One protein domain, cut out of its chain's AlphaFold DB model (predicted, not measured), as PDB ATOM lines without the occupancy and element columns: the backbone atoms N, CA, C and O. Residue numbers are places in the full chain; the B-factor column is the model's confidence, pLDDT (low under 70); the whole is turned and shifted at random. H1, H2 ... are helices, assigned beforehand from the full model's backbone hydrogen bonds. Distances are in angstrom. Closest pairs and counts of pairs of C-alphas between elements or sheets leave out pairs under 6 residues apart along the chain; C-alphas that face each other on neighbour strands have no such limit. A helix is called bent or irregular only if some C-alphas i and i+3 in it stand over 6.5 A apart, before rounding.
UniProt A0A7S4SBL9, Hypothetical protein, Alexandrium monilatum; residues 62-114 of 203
ATOM      1  N   SER A  62      -4.454 -53.279 -11.547       90.00
ATOM      2  CA  SER A  62      -5.692 -52.492 -11.497       90.00
ATOM      3  C   SER A  62      -6.568 -52.838 -10.283       90.00
ATOM      4  O   SER A  62      -6.962 -51.944  -9.528       90.00
ATOM      5  N   PHE A  63      -6.847 -54.121 -10.033       89.75
ATOM      6  CA  PHE A  63      -7.728 -54.513  -8.923       89.75
ATOM      7  C   PHE A  63      -7.049 -54.548  -7.553       89.75
ATOM      8  O   PHE A  63      -7.711 -54.304  -6.549       89.75
ATOM      9  N   ILE A  64      -5.763 -54.879  -7.470       91.50
ATOM     10  CA  ILE A  64      -5.099 -55.034  -6.169       91.50
ATOM     11  C   ILE A  64      -4.453 -53.732  -5.714       91.50
ATOM     12  O   ILE A  64      -4.531 -53.398  -4.532       91.50
ATOM     13  N   GLU A  65      -3.851 -52.964  -6.621       90.06
ATOM     14  CA  GLU A  65      -3.162 -51.737  -6.228       90.06
ATOM     15  C   GLU A  65      -4.041 -50.500  -6.364       90.06
ATOM     16  O   GLU A  65      -4.113 -49.702  -5.427       90.06
ATOM     17  N   ILE A  66      -4.685 -50.313  -7.519       90.38
ATOM     18  CA  ILE A  66      -5.414 -49.072  -7.815       90.38
ATOM     19  C   ILE A  66      -6.794 -49.059  -7.159       90.38
ATOM     20  O   ILE A  66      -7.175 -48.052  -6.556       90.38
ATOM     21  N   PHE A  67      -7.536 -50.166  -7.212       89.19
ATOM     22  CA  PHE A  67      -8.869 -50.232  -6.609       89.19
ATOM     23  C   PHE A  67      -8.823 -50.019  -5.090       89.19
ATOM     24  O   PHE A  67      -9.608 -49.238  -4.564       89.19
ATOM     25  N   VAL A  68      -7.854 -50.621  -4.391       89.81
ATOM     26  CA  VAL A  68      -7.696 -50.449  -2.935       89.81
ATOM     27  C   VAL A  68      -7.340 -49.004  -2.575       89.81
ATOM     28  O   VAL A  68      -7.964 -48.432  -1.684       89.81
ATOM     29  N   LYS A  69      -6.419 -48.369  -3.314       89.50
ATOM     30  CA  LYS A  69      -6.105 -46.938  -3.128       89.50
ATOM     31  C   LYS A  69      -7.317 -46.040  -3.383       89.50
ATOM     32  O   LYS A  69      -7.497 -45.033  -2.705       89.50
ATOM     33  N   SER A  70      -8.157 -46.411  -4.348       87.62
ATOM     34  CA  SER A  70      -9.393 -45.686  -4.651       87.62
ATOM     35  C   SER A  70     -10.404 -45.817  -3.514       87.62
ATOM     36  O   SER A  70     -10.996 -44.819  -3.115       87.62
ATOM     37  N   LEU A  71     -10.576 -47.017  -2.949       88.44
ATOM     38  CA  LEU A  71     -11.446 -47.236  -1.790       88.44
ATOM     39  C   LEU A  71     -11.005 -46.410  -0.584       88.44
ATOM     40  O   LEU A  71     -11.849 -45.782   0.047       88.44
ATOM     41  N   GLU A  72      -9.703 -46.371  -0.296       86.75
ATOM     42  CA  GLU A  72      -9.158 -45.551   0.788       86.75
ATOM     43  C   GLU A  72      -9.431 -44.059   0.541       86.75
ATOM     44  O   GLU A  72      -9.947 -43.369   1.420       86.75
ATOM     45  N   ALA A  73      -9.192 -43.571  -0.681       86.56
ATOM     46  CA  ALA A  73      -9.474 -42.186  -1.045       86.56
ATOM     47  C   ALA A  73     -10.967 -41.837  -0.902       86.56
ATOM     48  O   ALA A  73     -11.305 -40.808  -0.315       86.56
ATOM     49  N   PHE A  74     -11.873 -42.696  -1.377       85.25
ATOM     50  CA  PHE A  74     -13.316 -42.468  -1.264       85.25
ATOM     51  C   PHE A  74     -13.848 -42.668   0.156       85.25
ATOM     52  O   PHE A  74     -14.788 -41.974   0.529       85.25
ATOM     53  N   GLY A  75     -13.243 -43.541   0.965       79.75
ATOM     54  CA  GLY A  75     -13.598 -43.734   2.375       79.75
ATOM     55  C   GLY A  75     -13.326 -42.500   3.239       79.75
ATOM     56  O   GLY A  75     -14.003 -42.285   4.237       79.75
ATOM     57  N   THR A  76     -12.398 -41.628   2.830       75.31
ATOM     58  CA  THR A  76     -12.206 -40.327   3.500       75.31
ATOM     59  C   THR A  76     -13.285 -39.292   3.168       75.31
ATOM     60  O   THR A  76     -13.402 -38.290   3.871       75.31
ATOM     61  N   VAL A  77     -14.065 -39.512   2.103       74.88
ATOM     62  CA  VAL A  77     -15.071 -38.565   1.586       74.88
ATOM     63  C   VAL A  77     -16.499 -39.063   1.825       74.88
ATOM     64  O   VAL A  77     -17.398 -38.265   2.083       74.88
ATOM     65  N   ALA A  78     -16.725 -40.371   1.735       69.00
ATOM     66  CA  ALA A  78     -18.002 -41.013   1.993       69.00
ATOM     67  C   ALA A  78     -18.004 -41.575   3.420       69.00
ATOM     68  O   ALA A  78     -17.271 -42.513   3.710       69.00
ATOM     69  N   GLU A  79     -18.856 -41.038   4.298       66.94
ATOM     70  CA  GLU A  79     -18.950 -41.471   5.708       66.94
ATOM     71  C   GLU A  79     -19.378 -42.940   5.889       66.94
ATOM     72  O   GLU A  79     -19.249 -43.499   6.975       66.94
ATOM     73  N   GLU A  80     -19.875 -43.582   4.828       77.31
ATOM     74  CA  GLU A  80     -20.299 -44.977   4.836       77.31
ATOM     75  C   GLU A  80     -19.439 -45.817   3.883       77.31
ATOM     76  O   GLU A  80     -19.406 -45.575   2.673       77.31
ATOM     77  N   GLU A  81     -18.799 -46.862   4.419       75.44
ATOM     78  CA  GLU A  81     -17.900 -47.746   3.661       75.44
ATOM     79  C   GLU A  81     -18.579 -48.326   2.415       75.44
ATOM     80  O   GLU A  81     -17.990 -48.395   1.338       75.44
ATOM     81  N   ARG A  82     -19.864 -48.676   2.525       80.00
ATOM     82  CA  ARG A  82     -20.654 -49.223   1.418       80.00
ATOM     83  C   ARG A  82     -20.707 -48.277   0.216       80.00
ATOM     84  O   ARG A  82     -20.639 -48.742  -0.923       80.00
ATOM     85  N   ASN A  83     -20.792 -46.972   0.458       84.38
ATOM     86  CA  ASN A  83     -20.854 -45.973  -0.606       84.38
ATOM     87  C   ASN A  83     -19.491 -45.772  -1.276       84.38
ATOM     88  O   ASN A  83     -19.447 -45.574  -2.490       84.38
ATOM     89  N   ALA A  84     -18.388 -45.908  -0.532       86.25
ATOM     90  CA  ALA A  84     -17.039 -45.866  -1.097       86.25
ATOM     91  C   ALA A  84     -16.806 -47.011  -2.100       86.25
ATOM     92  O   ALA A  84     -16.314 -46.771  -3.205       86.25
ATOM     93  N   TYR A  85     -17.249 -48.234  -1.777       87.88
ATOM     94  CA  TYR A  85     -17.190 -49.374  -2.706       87.88
ATOM     95  C   TYR A  85     -18.029 -49.159  -3.967       87.88
ATOM     96  O   TYR A  85     -17.566 -49.448  -5.076       87.88
ATOM     97  N   PHE A  86     -19.251 -48.636  -3.820       90.06
ATOM     98  CA  PHE A  86     -20.106 -48.324  -4.966       90.06
ATOM     99  C   PHE A  86     -19.470 -47.267  -5.874       90.06
ATOM    100  O   PHE A  86     -19.425 -47.457  -7.089       90.06
ATOM    101  N   LEU A  87     -18.932 -46.189  -5.302       89.62
ATOM    102  CA  LEU A  87     -18.336 -45.098  -6.071       89.62
ATOM    103  C   LEU A  87     -17.029 -45.517  -6.763       89.62
ATOM    104  O   LEU A  87     -16.842 -45.212  -7.940       89.62
ATOM    105  N   ALA A  88     -16.175 -46.289  -6.082       89.75
ATOM    106  CA  ALA A  88     -14.960 -46.851  -6.672       89.75
ATOM    107  C   ALA A  88     -15.277 -47.772  -7.860       89.75
ATOM    108  O   ALA A  88     -14.651 -47.674  -8.915       89.75
ATOM    109  N   THR A  89     -16.289 -48.631  -7.715       89.94
ATOM    110  CA  THR A  89     -16.709 -49.552  -8.781       89.94
ATOM    111  C   THR A  89     -17.311 -48.795  -9.967       89.94
ATOM    112  O   THR A  89     -16.987 -49.106 -11.113       89.94
ATOM    113  N   LEU A  90     -18.134 -47.768  -9.719       92.81
ATOM    114  CA  LEU A  90     -18.667 -46.909 -10.782       92.81
ATOM    115  C   LEU A  90     -17.561 -46.151 -11.521       92.81
ATOM    116  O   LEU A  90     -17.630 -46.037 -12.741       92.81
ATOM    117  N   CYS A  91     -16.530 -45.680 -10.817       91.50
ATOM    118  CA  CYS A  91     -15.374 -45.034 -11.435       91.50
ATOM    119  C   CYS A  91     -14.614 -46.002 -12.358       91.50
ATOM    120  O   CYS A  91     -14.339 -45.668 -13.510       91.50
ATOM    121  N   LEU A  92     -14.368 -47.235 -11.897       90.19
ATOM    122  CA  LEU A  92     -13.716 -48.282 -12.692       90.19
ATOM    123  C   LEU A  92     -14.534 -48.612 -13.956       90.19
ATOM    124  O   LEU A  92     -14.011 -48.577 -15.070       90.19
ATOM    125  N   PHE A  93     -15.840 -48.858 -13.810       92.38
ATOM    126  CA  PHE A  93     -16.730 -49.122 -14.950       92.38
ATOM    127  C   PHE A  93     -16.847 -47.935 -15.906       92.38
ATOM    128  O   PHE A  93     -16.898 -48.139 -17.118       92.38
ATOM    129  N   SER A  94     -16.853 -46.710 -15.381       94.94
ATOM    130  CA  SER A  94     -16.821 -45.490 -16.190       94.94
ATOM    131  C   SER A  94     -15.542 -45.415 -17.026       94.94
ATOM    132  O   SER A  94     -15.622 -45.171 -18.227       94.94
ATOM    133  N   GLY A  95     -14.378 -45.724 -16.442       91.69
ATOM    134  CA  GLY A  95     -13.106 -45.794 -17.168       91.69
ATOM    135  C   GLY A  95     -13.120 -46.832 -18.296       91.69
ATOM    136  O   GLY A  95     -12.742 -46.523 -19.425       91.69
ATOM    137  N   MET A  96     -13.644 -48.035 -18.037       90.50
ATOM    138  CA  MET A  96     -13.800 -49.066 -19.076       90.50
ATOM    139  C   MET A  96     -14.762 -48.633 -20.193       90.50
ATOM    140  O   MET A  96     -14.498 -48.873 -21.373       90.50
ATOM    141  N   LEU A  97     -15.877 -47.986 -19.838       94.81
ATOM    142  CA  LEU A  97     -16.841 -47.469 -20.809       94.81
ATOM    143  C   LEU A  97     -16.232 -46.347 -21.658       94.81
ATOM    144  O   LEU A  97     -16.459 -46.312 -22.868       94.81
ATOM    145  N   LEU A  98     -15.439 -45.471 -21.042       95.62
ATOM    146  CA  LEU A  98     -14.731 -44.395 -21.724       95.62
ATOM    147  C   LEU A  98     -13.715 -44.951 -22.729       95.62
ATOM    148  O   LEU A  98     -13.729 -44.522 -23.879       95.62
ATOM    149  N   MET A  99     -12.920 -45.958 -22.352       89.00
ATOM    150  CA  MET A  99     -11.992 -46.619 -23.284       89.00
ATOM    151  C   MET A  99     -12.714 -47.248 -24.471       89.00
ATOM    152  O   MET A  99     -12.295 -47.092 -25.618       89.00
ATOM    153  N   ARG A 100     -13.857 -47.897 -24.225       92.31
ATOM    154  CA  ARG A 100     -14.693 -48.429 -25.305       92.31
ATOM    155  C   ARG A 100     -15.218 -47.321 -26.221       92.31
ATOM    156  O   ARG A 100     -15.269 -47.513 -27.433       92.31
ATOM    157  N   LEU A 101     -15.636 -46.188 -25.661       94.81
ATOM    158  CA  LEU A 101     -16.138 -45.055 -26.437       94.81
ATOM    159  C   LEU A 101     -15.034 -44.461 -27.314       94.81
ATOM    160  O   LEU A 101     -15.280 -44.207 -28.490       94.81
ATOM    161  N   ILE A 102     -13.822 -44.313 -26.774       94.56
ATOM    162  CA  ILE A 102     -12.649 -43.857 -27.531       94.56
ATOM    163  C   ILE A 102     -12.346 -44.830 -28.675       94.56
ATOM    164  O   ILE A 102     -12.184 -44.389 -29.807       94.56
ATOM    165  N   ALA A 103     -12.368 -46.143 -28.428       90.19
ATOM    166  CA  ALA A 103     -12.148 -47.141 -29.477       90.19
ATOM    167  C   ALA A 103     -13.178 -47.034 -30.622       90.19
ATOM    168  O   ALA A 103     -12.815 -47.078 -31.797       90.19
ATOM    169  N   ILE A 104     -14.459 -46.832 -30.294       91.19
ATOM    170  CA  ILE A 104     -15.517 -46.620 -31.298       91.19
ATOM    171  C   ILE A 104     -15.293 -45.310 -32.059       91.19
ATOM    172  O   ILE A 104     -15.475 -45.266 -33.275       91.19
ATOM    173  N   LEU A 105     -14.896 -44.245 -31.359       92.25
ATOM    174  CA  LEU A 105     -14.637 -42.946 -31.969       92.25
ATOM    175  C   LEU A 105     -13.460 -43.008 -32.950       92.25
ATOM    176  O   LEU A 105     -13.557 -42.447 -34.038       92.25
ATOM    177  N   VAL A 106     -12.391 -43.728 -32.599       91.94
ATOM    178  CA  VAL A 106     -11.238 -43.966 -33.480       91.94
ATOM    179  C   VAL A 106     -11.662 -44.741 -34.726       91.94
ATOM    180  O   VAL A 106     -11.351 -44.310 -35.830       91.94
ATOM    181  N   HIS A 107     -12.441 -45.816 -34.581       87.50
ATOM    182  CA  HIS A 107     -12.946 -46.567 -35.736       87.50
ATOM    183  C   HIS A 107     -13.861 -45.714 -36.630       87.50
ATOM    184  O   HIS A 107     -13.881 -45.871 -37.848       87.50
ATOM    185  N   TRP A 108     -14.644 -44.805 -36.046       87.25
ATOM    186  CA  TRP A 108     -15.471 -43.880 -36.819       87.25
ATOM    187  C   TRP A 108     -14.620 -42.847 -37.567       87.25
ATOM    188  O   TRP A 108     -14.928 -42.522 -38.711       87.25
ATOM    189  N   LEU A 109     -13.541 -42.353 -36.956       86.88
ATOM    190  CA  LEU A 109     -12.598 -41.448 -37.611       86.88
ATOM    191  C   LEU A 109     -11.892 -42.137 -38.787       86.88
ATOM    192  O   LEU A 109     -11.864 -41.577 -39.878       86.88
ATOM    193  N   ASP A 110     -11.408 -43.360 -38.581       83.75
ATOM    194  CA  ASP A 110     -10.771 -44.183 -39.613       83.75
ATOM    195  C   ASP A 110     -11.730 -44.461 -40.786       83.75
ATOM    196  O   ASP A 110     -11.432 -44.144 -41.938       83.75
ATOM    197  N   ALA A 111     -12.963 -44.891 -40.492       78.88
ATOM    198  CA  ALA A 111     -13.987 -45.158 -41.506       78.88
ATOM    199  C   ALA A 111     -14.353 -43.930 -42.364       78.88
ATOM    200  O   ALA A 111     -14.708 -44.083 -43.532       78.88
ATOM    201  N   ASN A 112     -14.262 -42.709 -41.821       70.62
ATOM    202  CA  ASN A 112     -14.533 -41.486 -42.583       70.62
ATOM    203  C   ASN A 112     -13.385 -41.088 -43.532       70.62
ATOM    204  O   ASN A 112     -13.613 -40.298 -44.450       70.62
ATOM    205  N   HIS A 113     -12.172 -41.625 -43.352       61.53
ATOM    206  CA  HIS A 113     -11.022 -41.343 -44.220       61.53
ATOM    207  C   HIS A 113     -10.903 -42.294 -45.430       61.53
ATOM    208  O   HIS A 113     -10.120 -42.019 -46.340       61.53
ATOM    209  N   HIS A 114     -11.736 -43.336 -45.526       51.47
ATOM    210  CA  HIS A 114     -11.739 -44.294 -46.638       51.47
ATOM    211  C   HIS A 114     -12.835 -44.007 -47.680       51.47
ATOM    212  O   HIS A 114     -13.773 -44.775 -47.877       51.47
TER     213      HIS A 114
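This is residues 62 to 114 of the 203 residues of the protein "Hypothetical protein" of Alexandrium monilatum (UniProt A0A7S4SBL9). Two helices make a lopsided V: the short H1 runs to a corner at a tight turn, and the much longer H2 leaves that corner as a long arm. H1 meets H2 near its first end, at residues 81 to 88, and the rest of H2 from residue 93 on sticks out free and makes most of the length. The printed part has 53 residues with two named helices, H1 then H2, and no named strand; the class is all helix. The whole is extended, with a radius of gyration of the C-alphas of 16.0 A and spans of 52 by 19 by 12 A.

H1, residues 62 to 75, touches H2, residues 81 to 113, with residues 81 to 88 of H2 alone. Their closest C-alphas are those of Phe 74 and Ala 84, 5.0 A apart. The two helices run opposite ways at a steep tilt of 54 degrees, and their centres are 17.9 A apart. The link between them, residues 76 to 80, is tight. In H2 every O i to N i+4 pair is within hydrogen-bond range, and in H1 8 of 10 are.

H1 begins with C-alpha 62 at (-5.692, -52.492, -11.497) and measures 18.2 A from first to last C-alpha. It is neither bent nor irregular, but only just: C-alphas 64 and 67 are 6.1 A apart. H2 begins with C-alpha 81 at (-17.900, -47.746, 3.661), measures 48.8 A, and ends with C-alpha 113 at (-11.022, -41.343, -44.220).

The two C-alphas farthest apart, those of Glu 79 and His 114, are 52.9 A apart. Residues 93 to 114, of which 93 to 113 belong to H2, stand free; the body without them has 31 residues and spans 24 by 15 by 11 A. The printed part has no cut. Its mean pLDDT is 85.8, with residues 78 to 79 and 113 to 114 under 70.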